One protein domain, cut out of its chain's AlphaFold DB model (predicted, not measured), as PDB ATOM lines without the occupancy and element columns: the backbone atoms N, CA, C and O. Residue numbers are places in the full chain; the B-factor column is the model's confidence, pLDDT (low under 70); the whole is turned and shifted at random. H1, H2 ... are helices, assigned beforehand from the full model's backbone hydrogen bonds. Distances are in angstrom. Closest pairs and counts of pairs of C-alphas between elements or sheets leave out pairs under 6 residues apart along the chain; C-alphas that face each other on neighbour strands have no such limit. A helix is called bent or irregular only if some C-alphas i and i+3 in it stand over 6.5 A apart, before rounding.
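AT A GLANCE: This is residues 10 to 115 and 357 to 384 of the 385 residues of an uncharacterized protein of Deltaproteobacteria bacterium (UniProt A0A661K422). Three long helices lie side by side in a loose bundle, with H2 in the middle, H1 folded back along one side of it and H4 along the other. From one end of H2 the chain turns into the bent helix H3, whose first arm, H3a, packs on that end of H2, while residues 97 to 103 and 105 to 115 stick out beyond the bundle as a free arm. The printed part has 134 residues with four named helices, in the order H1, H2, H3, H4, and no named strand; its class is all helix. The whole is loose, with a radius of gyration of the C-alphas of 18.9 A, and spans 62 by 47 by 28 A.

IN THESE COORDINATES: H2 holds residues 49 to 79 and measures 45.6 A from first to last C-alpha, running from (332.134, 380.149, 272.704) to (339.800, 403.369, 311.237). H1, residues 10 to 40, also has 31 residues and measures 43.6 A; its first C-alpha, of His 10, is at (351.258, 403.679, 299.194). H1 is neither bent nor irregular, but only just: C-alphas 24 and 27 are 6.0 A apart. H3, residues 83 to 112, was assigned as one helix by its hydrogen bonds but is bent, with C-alphas 98 and 101 at 6.8 A. Its arms are H3a, residues 83 to 98, 21.7 A long, and H3b, residues 101 to 112, 15.9 A long. H4, residues 357 to 382, measures 37.8 A and ends with C-alpha 382 at (346.772, 407.751, 312.139).

HOW THE PARTS SIT: H2 is the hub, touching three other helices, with H3 taken whole. H2 and H4 touch, with 33 pairs of C-alphas within 8 A, the closest being those of Phe 75 and Ala 375 at 4.0 A; they run the same way at a shallow tilt of 24 degrees. H1 and H2 form a helical hairpin and touch, H2 with residues 59 to 71 alone; their closest C-alphas, of Leu 21 and Gly 67, are 6.4 A apart. They run opposite ways at a steep tilt of 37 degrees, only just beyond shallow. H1 and H4 are close but not clearly touching, with the C-alphas of Leu 13 and Phe 376 closest at 7.4 A. H1, H2 and H4 make up a bundle, a group of helices set together lengthwise. H2 and H3a form a second helical hairpin, in which residues 72 to 77 of H2 touch residues 83 to 90 of H3a; the closest C-alphas, of Ser 77 and Thr 86, are 5.6 A apart, and the tilt is steep at 44 degrees, opposite ways. The helix packing is mostly crossed, but only just: of these three touching pairs, 1 is at a shallow tilt. H3b touches no helix but is near H3a, at a shallow tilt of 32 degrees, only just short of steep. H1 and H3a are apart, as are H3a and H4. In H2, H3a, H3b and H4 every O i to N i+4 pair is within hydrogen-bond range; in H1 25 of 27 are.

THE WHOLE: The two C-alphas farthest apart, of Pro 43 and Ala 384, are 62.9 A from each other. Without the stretches that stand free, the body of 102 residues spans 56 by 38 by 29 A. Residues 116 to 356 are cut out, and C-alphas 115 and 357 are 27.5 A apart across the cut. Of the links that are printed whole, H2 to H3 is tight and H1 to H2 is short. The mean pLDDT of the printed part is 90.2, and residues 382 to 384 are under 70.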
ATOM      1  N   HIS A  10     352.019 404.146 300.352       75.56
ATOM      2  CA  HIS A  10     351.258 403.679 299.194       75.56
ATOM      3  C   HIS A  10     351.728 402.294 298.716       75.56
ATOM      4  O   HIS A  10     350.890 401.482 298.345       75.56
ATOM      5  N   GLN A  11     353.029 401.978 298.798       80.56
ATOM      6  CA  GLN A  11     353.559 400.655 298.442       80.56
ATOM      7  C   GLN A  11     353.112 399.582 299.438       80.56
ATOM      8  O   GLN A  11     352.782 398.471 299.035       80.56
ATOM      9  N   VAL A  12     353.029 399.921 300.728       80.44
ATOM     10  CA  VAL A  12     352.548 398.995 301.765       80.44
ATOM     11  C   VAL A  12     351.056 398.695 301.584       80.44
ATOM     12  O   VAL A  12     350.649 397.536 301.651       80.44
ATOM     13  N   LEU A  13     350.236 399.721 301.328       82.00
ATOM     14  CA  LEU A  13     348.795 399.555 301.115       82.00
ATOM     15  C   LEU A  13     348.500 398.800 299.804       82.00
ATOM     16  O   LEU A  13     347.691 397.875 299.808       82.00
ATOM     17  N   LEU A  14     349.195 399.134 298.710       83.62
ATOM     18  CA  LEU A  14     349.088 398.412 297.436       83.62
ATOM     19  C   LEU A  14     349.561 396.961 297.560       83.62
ATOM     20  O   LEU A  14     348.902 396.067 297.040       83.62
ATOM     21  N   GLY A  15     350.650 396.710 298.292       85.25
ATOM     22  CA  GLY A  15     351.129 395.357 298.568       85.25
ATOM     23  C   GLY A  15     350.092 394.521 299.319       85.25
ATOM     24  O   GLY A  15     349.802 393.399 298.912       85.25
ATOM     25  N   LYS A  16     349.464 395.089 300.362       83.62
ATOM     26  CA  LYS A  16     348.354 394.436 301.080       83.62
ATOM     27  C   LYS A  16     347.149 394.179 300.180       83.62
ATOM     28  O   LYS A  16     346.552 393.111 300.278       83.62
ATOM     29  N   LEU A  17     346.803 395.134 299.318       86.81
ATOM     30  CA  LEU A  17     345.699 394.988 298.375       86.81
ATOM     31  C   LEU A  17     345.953 393.844 297.395       86.81
ATOM     32  O   LEU A  17     345.136 392.936 297.296       86.81
ATOM     33  N   VAL A  18     347.093 393.857 296.703       89.25
ATOM     34  CA  VAL A  18     347.430 392.838 295.701       89.25
ATOM     35  C   VAL A  18     347.545 391.460 296.348       89.25
ATOM     36  O   VAL A  18     346.953 390.511 295.842       89.25
ATOM     37  N   ALA A  19     348.232 391.347 297.489       90.12
ATOM     38  CA  ALA A  19     348.349 390.080 298.204       90.12
ATOM     39  C   ALA A  19     346.977 389.554 298.655       90.12
ATOM     40  O   ALA A  19     346.657 388.396 298.404       90.12
ATOM     41  N   GLY A  20     346.139 390.412 299.251       88.62
ATOM     42  CA  GLY A  20     344.796 390.039 299.696       88.62
ATOM     43  C   GLY A  20     343.889 389.597 298.546       88.62
ATOM     44  O   GLY A  20     343.240 388.556 298.640       88.62
ATOM     45  N   LEU A  21     343.889 390.336 297.432       89.56
ATOM     46  CA  LEU A  21     343.123 389.977 296.237       89.56
ATOM     47  C   LEU A  21     343.597 388.656 295.626       89.56
ATOM     48  O   LEU A  21     342.762 387.833 295.264       89.56
ATOM     49  N   LEU A  22     344.911 388.419 295.545       92.25
ATOM     50  CA  LEU A  22     345.461 387.156 295.043       92.25
ATOM     51  C   LEU A  22     345.072 385.976 295.938       92.25
ATOM     52  O   LEU A  22     344.657 384.936 295.429       92.25
ATOM     53  N   THR A  23     345.140 386.138 297.262       94.69
ATOM     54  CA  THR A  23     344.710 385.100 298.207       94.69
ATOM     55  C   THR A  23     343.224 384.780 298.062       94.69
ATOM     56  O   THR A  23     342.858 383.610 298.113       94.69
ATOM     57  N   LEU A  24     342.371 385.786 297.846       92.94
ATOM     58  CA  LEU A  24     340.928 385.598 297.659       92.94
ATOM     59  C   LEU A  24     340.559 385.079 296.262       92.94
ATOM     60  O   LEU A  24     339.559 384.380 296.117       92.94
ATOM     61  N   ALA A  25     341.368 385.361 295.241       93.19
ATOM     62  CA  ALA A  25     341.150 384.853 293.891       93.19
ATOM     63  C   ALA A  25     341.281 383.323 293.817       93.19
ATOM     64  O   ALA A  25     340.559 382.695 293.047       93.19
ATOM     65  N   ILE A  26     342.149 382.715 294.636       94.50
ATOM     66  CA  ILE A  26     342.369 381.258 294.669       94.50
ATOM     67  C   ILE A  26     341.086 380.479 295.019       94.50
ATOM     68  O   ILE A  26     340.666 379.664 294.198       94.50
ATOM     69  N   PRO A  27     340.422 380.688 296.178       95.19
ATOM     70  CA  PRO A  27     339.208 379.949 296.511       95.19
ATOM     71  C   PRO A  27     338.073 380.221 295.518       95.19
ATOM     72  O   PRO A  27     337.341 379.294 295.187       95.19
ATOM     73  N   ILE A  28     337.961 381.443 294.979       94.62
ATOM     74  CA  ILE A  28     336.974 381.761 293.932       94.62
ATOM     75  C   ILE A  28     337.256 380.938 292.675       94.62
ATOM     76  O   ILE A  28     336.347 380.301 292.148       94.62
ATOM     77  N   ALA A  29     338.506 380.902 292.209       95.38
ATOM     78  CA  ALA A  29     338.892 380.106 291.051       95.38
ATOM     79  C   ALA A  29     338.583 378.621 291.275       95.38
ATOM     80  O   ALA A  29     337.992 377.990 290.404       95.38
ATOM     81  N   VAL A  30     338.884 378.082 292.461       95.94
ATOM     82  CA  VAL A  30     338.532 376.700 292.822       95.94
ATOM     83  C   VAL A  30     337.017 376.479 292.771       95.94
ATOM     84  O   VAL A  30     336.573 375.506 292.168       95.94
ATOM     85  N   SER A  31     336.204 377.382 293.329       94.38
ATOM     86  CA  SER A  31     334.739 377.281 293.248       94.38
ATOM     87  C   SER A  31     334.227 377.296 291.805       94.38
ATOM     88  O   SER A  31     333.358 376.498 291.459       94.38
ATOM     89  N   PHE A  32     334.780 378.153 290.943       93.56
ATOM     90  CA  PHE A  32     334.415 378.199 289.524       93.56
ATOM     91  C   PHE A  32     334.822 376.923 288.784       93.56
ATOM     92  O   PHE A  32     334.026 376.392 288.013       93.56
ATOM     93  N   LEU A  33     336.023 376.398 289.044       94.88
ATOM     94  CA  LEU A  33     336.491 375.139 288.461       94.88
ATOM     95  C   LEU A  33     335.600 373.963 288.869       94.88
ATOM     96  O   LEU A  33     335.288 373.126 288.029       94.88
ATOM     97  N   LEU A  34     335.133 373.922 290.121       95.00
ATOM     98  CA  LEU A  34     334.184 372.905 290.579       95.00
ATOM     99  C   LEU A  34     332.839 372.998 289.845       95.00
ATOM    100  O   LEU A  34     332.310 371.977 289.417       95.00
ATOM    101  N   VAL A  35     332.292 374.203 289.659       92.06
ATOM    102  CA  VAL A  35     331.031 374.387 288.914       92.06
ATOM    103  C   VAL A  35     331.202 374.022 287.438       92.06
ATOM    104  O   VAL A  35     330.343 373.348 286.876       92.06
ATOM    105  N   LEU A  36     332.316 374.411 286.815       91.88
ATOM    106  CA  LEU A  36     332.644 374.030 285.439       91.88
ATOM    107  C   LEU A  36     332.781 372.515 285.284       91.88
ATOM    108  O   LEU A  36     332.263 371.954 284.324       91.88
ATOM    109  N   LEU A  37     333.414 371.853 286.253       91.69
ATOM    110  CA  LEU A  37     333.526 370.399 286.282       91.69
ATOM    111  C   LEU A  37     332.140 369.741 286.329       91.69
ATOM    112  O   LEU A  37     331.883 368.810 285.576       91.69
ATOM    113  N   ILE A  38     331.226 370.254 287.161       91.44
ATOM    114  CA  ILE A  38     329.837 369.765 287.225       91.44
ATOM    115  C   ILE A  38     329.117 369.954 285.881       91.44
ATOM    116  O   ILE A  38     328.371 369.068 285.463       91.44
ATOM    117  N   LEU A  39     329.330 371.086 285.201       89.44
ATOM    118  CA  LEU A  39     328.713 371.360 283.899       89.44
ATOM    119  C   LEU A  39     329.219 370.419 282.801       89.44
ATOM    120  O   LEU A  39     328.405 369.970 281.999       89.44
ATOM    121  N   GLU A  40     330.508 370.074 282.795       87.94
ATOM    122  CA  GLU A  40     331.100 369.143 281.822       87.94
ATOM    123  C   GLU A  40     330.510 367.727 281.938       87.94
ATOM    124  O   GLU A  40     330.311 367.038 280.941       87.94
ATOM    125  N   PHE A  41     330.155 367.298 283.153       88.69
ATOM    126  CA  PHE A  41     329.485 366.012 283.371       88.69
ATOM    127  C   PHE A  41     327.996 366.013 282.987       88.69
ATOM    128  O   PHE A  41     327.357 364.960 283.049       88.69
ATOM    129  N   SER A  42     327.419 367.155 282.596       87.81
ATOM    130  CA  SER A  42     326.008 367.250 282.222       87.81
ATOM    131  C   SER A  42     325.810 367.067 280.710       87.81
ATOM    132  O   SER A  42     326.085 367.989 279.941       87.81
ATOM    133  N   PRO A  43     325.237 365.939 280.243       80.88
ATOM    134  CA  PRO A  43     325.033 365.680 278.811       80.88
ATOM    135  C   PRO A  43     324.016 366.624 278.146       80.88
ATOM    136  O   PRO A  43     323.844 366.593 276.929       80.88
ATOM    137  N   MET A  44     323.321 367.454 278.931       79.12
ATOM    138  CA  MET A  44     322.303 368.390 278.452       79.12
ATOM    139  C   MET A  44     322.862 369.795 278.165       79.12
ATOM    140  O   MET A  44     322.144 370.634 277.620       79.12
ATOM    141  N   VAL A  45     324.123 370.070 278.513       81.19
ATOM    142  CA  VAL A  45     324.730 371.401 278.386       81.19
ATOM    143  C   VAL A  45     325.823 371.369 277.321       81.19
ATOM    144  O   VAL A  45     326.861 370.748 277.502       81.19
ATOM    145  N   SER A  46     325.609 372.074 276.210       81.00
ATOM    146  CA  SER A  46     326.673 372.362 275.240       81.00
ATOM    147  C   SER A  46     327.112 373.813 275.410       81.00
ATOM    148  O   SER A  46     326.340 374.740 275.166       81.00
ATOM    149  N   LEU A  47     328.343 374.022 275.884       82.25
ATOM    150  CA  LEU A  47     328.894 375.364 276.068       82.25
ATOM    151  C   LEU A  47     329.369 375.915 274.724       82.25
ATOM    152  O   LEU A  47     330.322 375.418 274.124       82.25
ATOM    153  N   SER A  48     328.712 376.974 274.254       87.00
ATOM    154  CA  SER A  48     329.177 377.718 273.087       87.00
ATOM    155  C   SER A  48     330.350 378.636 273.456       87.00
ATOM    156  O   SER A  48     330.547 378.984 274.622       87.00
ATOM    157  N   GLY A  49     331.097 379.131 272.463       87.75
ATOM    158  CA  GLY A  49     332.134 380.149 272.704       87.75
ATOM    159  C   GLY A  49     331.594 381.417 273.389       87.75
ATOM    160  O   GLY A  49     332.299 382.058 274.165       87.75
ATOM    161  N   SER A  50     330.316 381.745 273.167       89.50
ATOM    162  CA  SER A  50     329.653 382.867 273.841       89.50
ATOM    163  C   SER A  50     329.429 382.615 275.337       89.50
ATOM    164  O   SER A  50     329.506 383.551 276.132       89.50
ATOM    165  N   ASP A  51     329.206 381.360 275.734       90.00
ATOM    166  CA  ASP A  51     329.018 380.991 277.136       90.00
ATOM    167  C   ASP A  51     330.355 381.026 277.888       90.00
ATOM    168  O   ASP A  51     330.411 381.565 278.990       90.00
ATOM    169  N   TRP A  52     331.457 380.599 277.260       92.25
ATOM    170  CA  TRP A  52     332.809 380.757 277.818       92.25
ATOM    171  C   TRP A  52     333.175 382.220 278.087       92.25
ATOM    172  O   TRP A  52     333.690 382.545 279.159       92.25
ATOM    173  N   ALA A  53     332.855 383.123 277.156       93.62
ATOM    174  CA  ALA A  53     333.065 384.555 277.358       93.62
ATOM    175  C   ALA A  53     332.239 385.093 278.541       93.62
ATOM    176  O   ALA A  53     332.759 385.846 279.367       93.62
ATOM    177  N   ARG A  54     330.972 384.675 278.675       93.00
ATOM    178  CA  ARG A  54     330.114 385.045 279.817       93.00
ATOM    179  C   ARG A  54     330.679 384.532 281.137       93.00
ATOM    180  O   ARG A  54     330.718 385.294 282.094       93.00
ATOM    181  N   ILE A  55     331.160 383.292 281.181       93.94
ATOM    182  CA  ILE A  55     331.784 382.704 282.376       93.94
ATOM    183  C   ILE A  55     333.027 383.504 282.784       93.94
ATOM    184  O   ILE A  55     333.170 383.848 283.956       93.94
ATOM    185  N   GLY A  56     333.880 383.878 281.824       94.62
ATOM    186  CA  GLY A  56     335.035 384.740 282.087       94.62
ATOM    187  C   GLY A  56     334.641 386.114 282.641       94.62
ATOM    188  O   GLY A  56     335.254 386.604 283.590       94.62
ATOM    189  N   LEU A  57     333.577 386.720 282.106       95.75
ATOM    190  CA  LEU A  57     333.041 387.993 282.601       95.75
ATOM    191  C   LEU A  57     332.430 387.875 284.003       95.75
ATOM    192  O   LEU A  57     332.610 388.779 284.815       95.75
ATOM    193  N   ILE A  58     331.735 386.774 284.297       95.94
ATOM    194  CA  ILE A  58     331.192 386.465 285.627       95.94
ATOM    195  C   ILE A  58     332.346 386.346 286.626       95.94
ATOM    196  O   ILE A  58     332.320 387.008 287.658       95.94
ATOM    197  N   PHE A  59     333.393 385.587 286.290       95.94
ATOM    198  CA  PHE A  59     334.584 385.458 287.129       95.94
ATOM    199  C   PHE A  59     335.250 386.815 287.397       95.94
ATOM    200  O   PHE A  59     335.537 387.154 288.546       95.94
ATOM    201  N   LEU A  60     335.429 387.638 286.357       95.69
ATOM    202  CA  LEU A  60     335.973 388.988 286.504       95.69
ATOM    203  C   LEU A  60     335.088 389.867 287.402       95.69
ATOM    204  O   LEU A  60     335.600 390.546 288.290       95.69
ATOM    205  N   ALA A  61     333.766 389.835 287.221       96.44
ATOM    206  CA  ALA A  61     332.826 390.570 288.064       96.44
ATOM    207  C   ALA A  61     332.901 390.126 289.535       96.44
ATOM    208  O   ALA A  61     332.876 390.976 290.427       96.44
ATOM    209  N   SER A  62     333.058 388.822 289.796       96.50
ATOM    210  CA  SER A  62     333.265 388.283 291.145       96.50
ATOM    211  C   SER A  62     334.552 388.809 291.780       96.50
ATOM    212  O   SER A  62     334.532 389.190 292.950       96.50
ATOM    213  N   LEU A  63     335.653 388.907 291.025       95.19
ATOM    214  CA  LEU A  63     336.906 389.490 291.523       95.19
ATOM    215  C   LEU A  63     336.752 390.976 291.874       95.19
ATOM    216  O   LEU A  63     337.207 391.401 292.936       95.19
ATOM    217  N   ILE A  64     336.078 391.763 291.027       95.69
ATOM    218  CA  ILE A  64     335.829 393.191 291.298       95.69
ATOM    219  C   ILE A  64     334.945 393.346 292.547       95.69
ATOM    220  O   ILE A  64     335.201 394.215 293.384       95.69
ATOM    221  N   PHE A  65     333.922 392.499 292.704       95.56
ATOM    222  CA  PHE A  65     333.031 392.515 293.868       95.56
ATOM    223  C   PHE A  65     333.767 392.170 295.159       95.56
ATOM    224  O   PHE A  65     333.691 392.914 296.136       95.56
ATOM    225  N   VAL A  66     334.528 391.077 295.156       94.19
ATOM    226  CA  VAL A  66     335.317 390.673 296.321       94.19
ATOM    227  C   VAL A  66     336.372 391.721 296.650       94.19
ATOM    228  O   VAL A  66     336.590 392.008 297.825       94.19
ATOM    229  N   GLY A  67     336.946 392.381 295.642       93.44
ATOM    230  CA  GLY A  67     337.804 393.537 295.861       93.44
ATOM    231  C   GLY A  67     337.097 394.701 296.549       93.44
ATOM    232  O   GLY A  67     337.680 395.302 297.452       93.44
ATOM    233  N   ALA A  68     335.828 394.972 296.223       92.94
ATOM    234  CA  ALA A  68     335.054 396.018 296.893       92.94
ATOM    235  C   ALA A  68     334.869 395.687 298.379       92.94
ATOM    236  O   ALA A  68     335.105 396.536 299.238       92.94
ATOM    237  N   VAL A  69     334.490 394.440 298.679       91.56
ATOM    238  CA  VAL A  69     334.288 393.949 300.051       91.56
ATOM    239  C   VAL A  69     335.603 393.939 300.835       91.56
ATOM    240  O   VAL A  69     335.636 394.332 302.000       91.56
ATOM    241  N   PHE A  70     336.706 393.548 300.197       92.00
ATOM    242  CA  PHE A  70     338.030 393.579 300.810       92.00
ATOM    243  C   PHE A  70     338.478 395.013 301.117       92.00
ATOM    244  O   PHE A  70     338.880 395.296 302.244       92.00
ATOM    245  N   ASN A  71     338.357 395.937 300.156       91.06
ATOM    246  CA  ASN A  71     338.679 397.354 300.348       91.06
ATOM    247  C   ASN A  71     337.820 397.988 301.446       91.06
ATOM    248  O   ASN A  71     338.313 398.793 302.234       91.06
ATOM    249  N   PHE A  72     336.553 397.586 301.535       90.81
ATOM    250  CA  PHE A  72     335.659 397.989 302.610       90.81
ATOM    251  C   PHE A  72     336.158 397.517 303.985       90.81
ATOM    252  O   PHE A  72     336.269 398.318 304.914       90.81
ATOM    253  N   GLY A  73     336.531 396.240 304.112       90.12
ATOM    254  CA  GLY A  73     337.121 395.702 305.340       90.12
ATOM    255  C   GLY A  73     338.449 396.373 305.706       90.12
ATOM    256  O   GLY A  73     338.668 396.722 306.867       90.12
ATOM    257  N   LEU A  74     339.308 396.625 304.713       88.50
ATOM    258  CA  LEU A  74     340.582 397.322 304.889       88.50
ATOM    259  C   LEU A  74     340.376 398.759 305.385       88.50
ATOM    260  O   LEU A  74     341.075 399.191 306.299       88.50
ATOM    261  N   PHE A  75     339.395 399.478 304.837       90.81
ATOM    262  CA  PHE A  75     339.038 400.822 305.285       90.81
ATOM    263  C   PHE A  75     338.673 400.853 306.774       90.81
ATOM    264  O   PHE A  75     339.254 401.638 307.524       90.81
ATOM    265  N   PHE A  76     337.781 399.967 307.227       88.69
ATOM    266  CA  PHE A  76     337.429 399.887 308.648       88.69
ATOM    267  C   PHE A  76     338.603 399.431 309.516       88.69
ATOM    268  O   PHE A  76     338.778 399.950 310.616       88.69
ATOM    269  N   SER A  77     339.454 398.534 309.012       87.31
ATOM    270  CA  SER A  77     340.671 398.124 309.717       87.31
ATOM    271  C   SER A  77     341.651 399.281 309.925       87.31
ATOM    272  O   SER A  77     342.388 399.258 310.903       87.31
ATOM    273  N   CYS A  78     341.679 400.275 309.031       85.38
ATOM    274  CA  CYS A  78     342.488 401.484 309.198       85.38
ATOM    275  C   CYS A  78     341.840 402.521 310.128       85.38
ATOM    276  O   CYS A  78     342.539 403.397 310.626       85.38
ATOM    277  N   LEU A  79     340.523 402.454 310.348       84.88
ATOM    278  CA  LEU A  79     339.800 403.369 311.237       84.88
ATOM    279  C   LEU A  79     339.803 402.929 312.703       84.88
ATOM    280  O   LEU A  79     339.588 403.759 313.582       84.88
ATOM    281  N   THR A  80     339.985 401.638 312.972       85.31
ATOM    282  CA  THR A  80     339.827 401.076 314.317       85.31
ATOM    283  C   THR A  80     341.099 400.399 314.803       85.31
ATOM    284  O   THR A  80     341.681 399.597 314.081       85.31
ATOM    285  N   GLU A  81     341.468 400.629 316.061       80.44
ATOM    286  CA  GLU A  81     342.679 400.056 316.668       80.44
ATOM    287  C   GLU A  81     342.526 398.580 317.072       80.44
ATOM    288  O   GLU A  81     343.509 397.846 317.169       80.44
ATOM    289  N   ARG A  82     341.288 398.123 317.321       86.62
ATOM    290  CA  ARG A  82     340.992 396.765 317.807       86.62
ATOM    291  C   ARG A  82     340.306 395.924 316.732       86.62
ATOM    292  O   ARG A  82     339.264 396.311 316.200       86.62
ATOM    293  N   SER A  83     340.811 394.711 316.508       86.31
ATOM    294  CA  SER A  83     340.255 393.756 315.535       86.31
ATOM    295  C   SER A  83     338.783 393.410 315.797       86.31
ATOM    296  O   SER A  83     337.993 393.314 314.860       86.31
ATOM    297  N   ALA A  84     338.382 393.298 317.070       89.62
ATOM    298  CA  ALA A  84     336.993 393.037 317.454       89.62
ATOM    299  C   ALA A  84     336.034 394.157 317.004       89.62
ATOM    300  O   ALA A  84     334.933 393.877 316.532       89.62
ATOM    301  N   THR A  85     336.459 395.425 317.089       87.00
ATOM    302  CA  THR A  85     335.636 396.558 316.635       87.00
ATOM    303  C   THR A  85     335.530 396.621 315.114       87.00
ATOM    304  O   THR A  85     334.449 396.891 314.598       87.00
ATOM    305  N   THR A  86     336.606 396.291 314.387       89.00
ATOM    306  CA  THR A  86     336.565 396.161 312.923       89.00
ATOM    307  C   THR A  86     335.558 395.100 312.502       89.00
ATOM    308  O   THR A  86     334.714 395.358 311.648       89.00
ATOM    309  N   LEU A  87     335.625 393.918 313.127       90.12
ATOM    310  CA  LEU A  87     334.723 392.812 312.832       90.12
ATOM    311  C   LEU A  87     333.262 393.215 313.056       90.12
ATOM    312  O   LEU A  87     332.420 392.940 312.205       90.12
ATOM    313  N   MET A  88     332.975 393.913 314.160       92.19
ATOM    314  CA  MET A  88     331.634 394.411 314.466       92.19
ATOM    315  C   MET A  88     331.104 395.349 313.371       92.19
ATOM    316  O   MET A  88     329.981 395.162 312.905       92.19
ATOM    317  N   TYR A  89     331.904 396.322 312.917       90.75
ATOM    318  CA  TYR A  89     331.490 397.236 311.849       90.75
ATOM    319  C   TYR A  89     331.316 396.530 310.507       90.75
ATOM    320  O   TYR A  89     330.298 396.724 309.846       90.75
ATOM    321  N   VAL A  90     332.276 395.691 310.111       90.56
ATOM    322  CA  VAL A  90     332.200 394.949 308.846       90.56
ATOM    323  C   VAL A  90     330.952 394.075 308.824       90.56
ATOM    324  O   VAL A  90     330.230 394.099 307.834       90.56
ATOM    325  N   LEU A  91     330.648 393.370 309.919       91.62
ATOM    326  CA  LEU A  91     329.448 392.545 310.014       91.62
ATOM    327  C   LEU A  91     328.168 393.390 309.969       91.62
ATOM    328  O   LEU A  91     327.251 393.059 309.220       91.62
ATOM    329  N   PHE A  92     328.108 394.496 310.716       94.44
ATOM    330  CA  PHE A  92     326.953 395.400 310.715       94.44
ATOM    331  C   PHE A  92     326.655 395.940 309.313       94.44
ATOM    332  O   PHE A  92     325.531 395.833 308.823       94.44
ATOM    333  N   PHE A  93     327.668 396.481 308.636       91.62
ATOM    334  CA  PHE A  93     327.496 397.026 307.294       91.62
ATOM    335  C   PHE A  93     327.287 395.942 306.243       91.62
ATOM    336  O   PHE A  93     326.557 396.171 305.283       91.62
ATOM    337  N   TRP A  94     327.867 394.755 306.422       91.44
ATOM    338  CA  TRP A  94     327.559 393.614 305.571       91.44
ATOM    339  C   TRP A  94     326.073 393.256 305.666       91.44
ATOM    340  O   TRP A  94     325.422 393.156 304.631       91.44
ATOM    341  N   VAL A  95     325.501 393.164 306.874       95.06
ATOM    342  CA  VAL A  95     324.055 392.935 307.057       95.06
ATOM    343  C   VAL A  95     323.248 394.078 306.438       95.06
ATOM    344  O   VAL A  95     322.270 393.837 305.730       95.06
ATOM    345  N   LEU A  96     323.677 395.325 306.643       94.62
ATOM    346  CA  LEU A  96     323.009 396.494 306.080       94.62
ATOM    347  C   LEU A  96     322.960 396.439 304.542       94.62
ATOM    348  O   LEU A  96     321.889 396.594 303.958       94.62
ATOM    349  N   PHE A  97     324.092 396.190 303.880       92.44
ATOM    350  CA  PHE A  97     324.188 396.179 302.419       92.44
ATOM    351  C   PHE A  97     323.636 394.903 301.783       92.44
ATOM    352  O   PHE A  97     322.987 394.986 300.743       92.44
ATOM    353  N   ALA A  98     323.884 393.730 302.362       91.56
ATOM    354  CA  ALA A  98     323.481 392.458 301.769       91.56
ATOM    355  C   ALA A  98     322.025 392.087 302.079       91.56
ATOM    356  O   ALA A  98     321.402 391.399 301.278       91.56
ATOM    357  N   VAL A  99     321.476 392.539 303.215       94.19
ATOM    358  CA  VAL A  99     320.147 392.115 303.679       94.19
ATOM    359  C   VAL A  99     319.184 393.290 303.799       94.19
ATOM    360  O   VAL A  99     318.104 393.251 303.215       94.19
ATOM    361  N   VAL A 100     319.538 394.341 304.538       96.69
ATOM    362  CA  VAL A 100     318.574 395.406 304.866       96.69
ATOM    363  C   VAL A 100     318.230 396.246 303.640       96.69
ATOM    364  O   VAL A 100     317.056 396.408 303.325       96.69
ATOM    365  N   ILE A 101     319.234 396.754 302.923       95.81
ATOM    366  CA  ILE A 101     319.041 397.649 301.774       95.81
ATOM    367  C   ILE A 101     318.261 396.980 300.629       95.81
ATOM    368  O   ILE A 101     317.301 397.595 300.165       95.81
ATOM    369  N   PRO A 102     318.589 395.752 300.178       93.88
ATOM    370  CA  PRO A 102     317.848 395.108 299.092       93.88
ATOM    371  C   PRO A 102     316.378 394.876 299.459       93.88
ATOM    372  O   PRO A 102     315.484 395.199 298.678       93.88
ATOM    373  N   ASN A 103     316.113 394.406 300.682       94.69
ATOM    374  CA  ASN A 103     314.749 394.162 301.152       94.69
ATOM    375  C   ASN A 103     313.964 395.467 301.360       94.69
ATOM    376  O   ASN A 103     312.803 395.560 300.960       94.69
ATOM    377  N   ALA A 104     314.599 396.498 301.924       96.38
ATOM    378  CA  ALA A 104     313.995 397.818 302.082       96.38
ATOM    379  C   ALA A 104     313.680 398.463 300.726       96.38
ATOM    380  O   ALA A 104     312.624 399.067 300.573       96.38
ATOM    381  N   ALA A 105     314.545 398.297 299.723       96.25
ATOM    382  CA  ALA A 105     314.306 398.787 298.369       96.25
ATOM    383  C   ALA A 105     313.067 398.143 297.728       96.25
ATOM    384  O   ALA A 105     312.244 398.852 297.147       96.25
ATOM    385  N   VAL A 106     312.897 396.824 297.875       94.88
ATOM    386  CA  VAL A 106     311.694 396.113 297.410       94.88
ATOM    387  C   VAL A 106     310.453 396.608 298.150       94.88
ATOM    388  O   VAL A 106     309.464 396.957 297.510       94.88
ATOM    389  N   TYR A 107     310.510 396.708 299.479       96.50
ATOM    390  CA  TYR A 107     309.396 397.209 300.285       96.50
ATOM    391  C   TYR A 107     309.004 398.648 299.912       96.50
ATOM    392  O   TYR A 107     307.832 398.949 299.702       96.50
ATOM    393  N   LEU A 108     309.973 399.551 299.761       96.81
ATOM    394  CA  LEU A 108     309.703 400.926 299.345       96.81
ATOM    395  C   LEU A 108     309.118 400.978 297.931       96.81
ATOM    396  O   LEU A 108     308.193 401.746 297.676       96.81
ATOM    397  N   ALA A 109     309.603 400.141 297.014       96.56
ATOM    398  CA  ALA A 109     309.060 400.080 295.666       96.56
ATOM    399  C   ALA A 109     307.593 399.624 295.647       96.56
ATOM    400  O   ALA A 109     306.813 400.170 294.864       96.56
ATOM    401  N   THR A 110     307.197 398.677 296.507       95.62
ATOM    402  CA  THR A 110     305.798 398.222 296.598       95.62
ATOM    403  C   THR A 110     304.875 399.281 297.192       95.62
ATOM    404  O   THR A 110     303.738 399.395 296.737       95.62
ATOM    405  N   GLN A 111     305.365 400.105 298.123       96.50
ATOM    406  CA  GLN A 111     304.616 401.247 298.661       96.50
ATOM    407  C   GLN A 111     304.477 402.390 297.645       96.50
ATOM    408  O   GLN A 111     303.400 402.959 297.491       96.50
ATOM    409  N   ILE A 112     305.549 402.721 296.917       96.38
ATOM    410  CA  ILE A 112     305.542 403.814 295.929       96.38
ATOM    411  C   ILE A 112     304.732 403.430 294.683       96.38
ATOM    412  O   ILE A 112     304.073 404.273 294.073       96.38
ATOM    413  N   ARG A 113     304.801 402.163 294.265       95.19
ATOM    414  CA  ARG A 113     304.081 401.634 293.100       95.19
ATOM    415  C   ARG A 113     303.266 400.407 293.502       95.19
ATOM    416  O   ARG A 113     303.701 399.290 293.209       95.19
ATOM    417  N   PRO A 114     302.095 400.585 294.133       93.06
ATOM    418  CA  PRO A 114     301.215 399.469 294.444       93.06
ATOM    419  C   PRO A 114     300.711 398.822 293.151       93.06
ATOM    420  O   PRO A 114     300.408 399.499 292.165       93.06
ATOM    421  N   ILE A 115     300.630 397.494 293.151       93.00
ATOM    422  CA  ILE A 115     300.147 396.703 292.018       93.00
ATOM    423  C   ILE A 115     298.877 395.987 292.460       93.00
ATOM    424  O   ILE A 115     298.760 395.565 293.609       93.00
ATOM    425  N   THR A 357     325.352 395.480 281.756       93.38
ATOM    426  CA  THR A 357     326.141 395.373 282.992       93.38
ATOM    427  C   THR A 357     327.089 396.542 283.219       93.38
ATOM    428  O   THR A 357     327.422 396.814 284.372       93.38
ATOM    429  N   VAL A 358     327.472 397.278 282.169       94.31
ATOM    430  CA  VAL A 358     328.409 398.416 282.246       94.31
ATOM    431  C   VAL A 358     328.088 399.403 283.378       94.31
ATOM    432  O   VAL A 358     329.001 399.693 284.150       94.31
ATOM    433  N   PRO A 359     326.844 399.897 283.567       93.38
ATOM    434  CA  PRO A 359     326.558 400.848 284.643       93.38
ATOM    435  C   PRO A 359     326.819 400.273 286.039       93.38
ATOM    436  O   PRO A 359     327.325 400.977 286.910       93.38
ATOM    437  N   TYR A 360     326.501 398.993 286.248       94.19
ATOM    438  CA  TYR A 360     326.701 398.313 287.526       94.19
ATOM    439  C   TYR A 360     328.181 398.034 287.781       94.19
ATOM    440  O   TYR A 360     328.663 398.297 288.877       94.19
ATOM    441  N   LEU A 361     328.917 397.578 286.763       95.19
ATOM    442  CA  LEU A 361     330.366 397.378 286.845       95.19
ATOM    443  C   LEU A 361     331.108 398.694 287.101       95.19
ATOM    444  O   LEU A 361     332.002 398.735 287.942       95.19
ATOM    445  N   ALA A 362     330.714 399.777 286.428       95.31
ATOM    446  CA  ALA A 362     331.289 401.102 286.637       95.31
ATOM    447  C   ALA A 362     331.060 401.598 288.072       95.31
ATOM    448  O   ALA A 362     331.993 402.083 288.710       95.31
ATOM    449  N   LEU A 363     329.848 401.422 288.609       94.62
ATOM    450  CA  LEU A 363     329.540 401.727 290.007       94.62
ATOM    451  C   LEU A 363     330.355 400.859 290.974       94.62
ATOM    452  O   LEU A 363     330.903 401.385 291.939       94.62
ATOM    453  N   LEU A 364     330.507 399.562 290.697       94.94
ATOM    454  CA  LEU A 364     331.305 398.653 291.523       94.94
ATOM    455  C   LEU A 364     332.790 399.048 291.547       94.94
ATOM    456  O   LEU A 364     333.443 399.000 292.592       94.94
ATOM    457  N   LEU A 365     333.331 399.454 290.395       95.62
ATOM    458  CA  LEU A 365     334.695 399.969 290.269       95.62
ATOM    459  C   LEU A 365     334.853 401.306 291.000       95.62
ATOM    460  O   LEU A 365     335.839 401.503 291.707       95.62
ATOM    461  N   LEU A 366     333.869 402.201 290.900       95.69
ATOM    462  CA  LEU A 366     333.861 403.464 291.638       95.69
ATOM    463  C   LEU A 366     333.849 403.218 293.150       95.69
ATOM    464  O   LEU A 366     334.622 403.841 293.872       95.69
ATOM    465  N   VAL A 367     333.029 402.279 293.628       93.44
ATOM    466  CA  VAL A 367     332.986 401.868 295.040       93.44
ATOM    467  C   VAL A 367     334.339 401.309 295.496       93.44
ATOM    468  O   VAL A 367     334.812 401.668 296.572       93.44
ATOM    469  N   ASN A 368     335.000 400.492 294.669       93.56
ATOM    470  CA  ASN A 368     336.358 400.008 294.939       93.56
ATOM    471  C   ASN A 368     337.347 401.163 295.133       93.56
ATOM    472  O   ASN A 368     338.048 401.214 296.143       93.56
ATOM    473  N   VAL A 369     337.383 402.097 294.178       93.88
ATOM    474  CA  VAL A 369     338.270 403.267 294.232       93.88
ATOM    475  C   VAL A 369     337.960 404.118 295.462       93.88
ATOM    476  O   VAL A 369     338.877 404.520 296.175       93.88
ATOM    477  N   LEU A 370     336.680 404.349 295.758       94.25
ATOM    478  CA  LEU A 370     336.246 405.116 296.919       94.25
ATOM    479  C   LEU A 370     336.733 404.486 298.229       94.25
ATOM    480  O   LEU A 370     337.365 405.175 299.029       94.25
ATOM    481  N   PHE A 371     336.491 403.192 298.454       92.12
ATOM    482  CA  PHE A 371     336.938 402.526 299.681       92.12
ATOM    483  C   PHE A 371     338.459 402.468 299.795       92.12
ATOM    484  O   PHE A 371     338.991 402.677 300.883       92.12
ATOM    485  N   PHE A 372     339.168 402.279 298.682       91.12
ATOM    486  CA  PHE A 372     340.625 402.342 298.668       91.12
ATOM    487  C   PHE A 372     341.149 403.733 299.068       91.12
ATOM    488  O   PHE A 372     342.023 403.843 299.930       91.12
ATOM    489  N   LEU A 373     340.588 404.811 298.504       91.56
ATOM    490  CA  LEU A 373     340.962 406.187 298.850       91.56
ATOM    491  C   LEU A 373     340.639 406.524 300.310       91.56
ATOM    492  O   LEU A 373     341.421 407.202 300.980       91.56
ATOM    493  N   LEU A 374     339.507 406.038 300.821       91.38
ATOM    494  CA  LEU A 374     339.125 406.203 302.219       91.38
ATOM    495  C   LEU A 374     340.077 405.452 303.161       91.38
ATOM    496  O   LEU A 374     340.507 406.031 304.160       91.38
ATOM    497  N   ALA A 375     340.468 404.218 302.825       87.50
ATOM    498  CA  ALA A 375     341.470 403.454 303.571       87.50
ATOM    499  C   ALA A 375     342.826 404.171 303.587       87.50
ATOM    500  O   ALA A 375     343.438 404.339 304.642       87.50
ATOM    501  N   PHE A 376     343.263 404.673 302.429       87.44
ATOM    502  CA  PHE A 376     344.499 405.442 302.308       87.44
ATOM    503  C   PHE A 376     344.474 406.715 303.167       87.44
ATOM    504  O   PHE A 376     345.422 406.998 303.898       87.44
ATOM    505  N   ARG A 377     343.365 407.466 303.140       88.00
ATOM    506  CA  ARG A 377     343.197 408.674 303.958       88.00
ATOM    507  C   ARG A 377     343.168 408.368 305.457       88.00
ATOM    508  O   ARG A 377     343.726 409.142 306.232       88.00
ATOM    509  N   ALA A 378     342.515 407.280 305.866       85.69
ATOM    510  CA  ALA A 378     342.492 406.845 307.261       85.69
ATOM    511  C   ALA A 378     343.909 406.514 307.757       85.69
ATOM    512  O   ALA A 378     344.310 406.993 308.815       85.69
ATOM    513  N   LEU A 379     344.699 405.809 306.938       82.81
ATOM    514  CA  LEU A 379     346.093 405.488 307.245       82.81
ATOM    515  C   LEU A 379     346.959 406.746 307.427       82.81
ATOM    516  O   LEU A 379     347.750 406.808 308.358       82.81
ATOM    517  N   LEU A 380     346.789 407.772 306.583       80.00
ATOM    518  CA  LEU A 380     347.535 409.032 306.715       80.00
ATOM    519  C   LEU A 380     347.205 409.802 308.003       80.00
ATOM    520  O   LEU A 380     348.083 410.462 308.552       80.00
ATOM    521  N   ARG A 381     345.952 409.743 308.477       76.25
ATOM    522  CA  ARG A 381     345.523 410.439 309.703       76.25
ATOM    523  C   ARG A 381     346.079 409.806 310.973       76.25
ATOM    524  O   ARG A 381     346.347 410.538 311.915       76.25
ATOM    525  N   TYR A 382     346.257 408.487 310.983       64.00
ATOM    526  CA  TYR A 382     346.772 407.751 312.139       64.00
ATOM    527  C   TYR A 382     348.214 408.150 312.511       64.00
ATOM    528  O   TYR A 382     348.628 407.977 313.646       64.00
ATOM    529  N   ASP A 383     348.974 408.710 311.566       52.47
ATOM    530  CA  ASP A 383     350.372 409.109 311.760       52.47
ATOM    531  C   ASP A 383     350.577 410.606 312.065       52.47
ATOM    532  O   ASP A 383     351.711 411.033 312.261       52.47
ATOM    533  N   ALA A 384     349.516 411.419 312.038       53.72
ATOM    534  CA  ALA A 384     349.590 412.853 312.342       53.72
ATOM    535  C   ALA A 384     349.191 413.188 313.794       53.72
ATOM    536  O   ALA A 384     349.143 414.369 314.141       53.72
TER     537      ALA A 384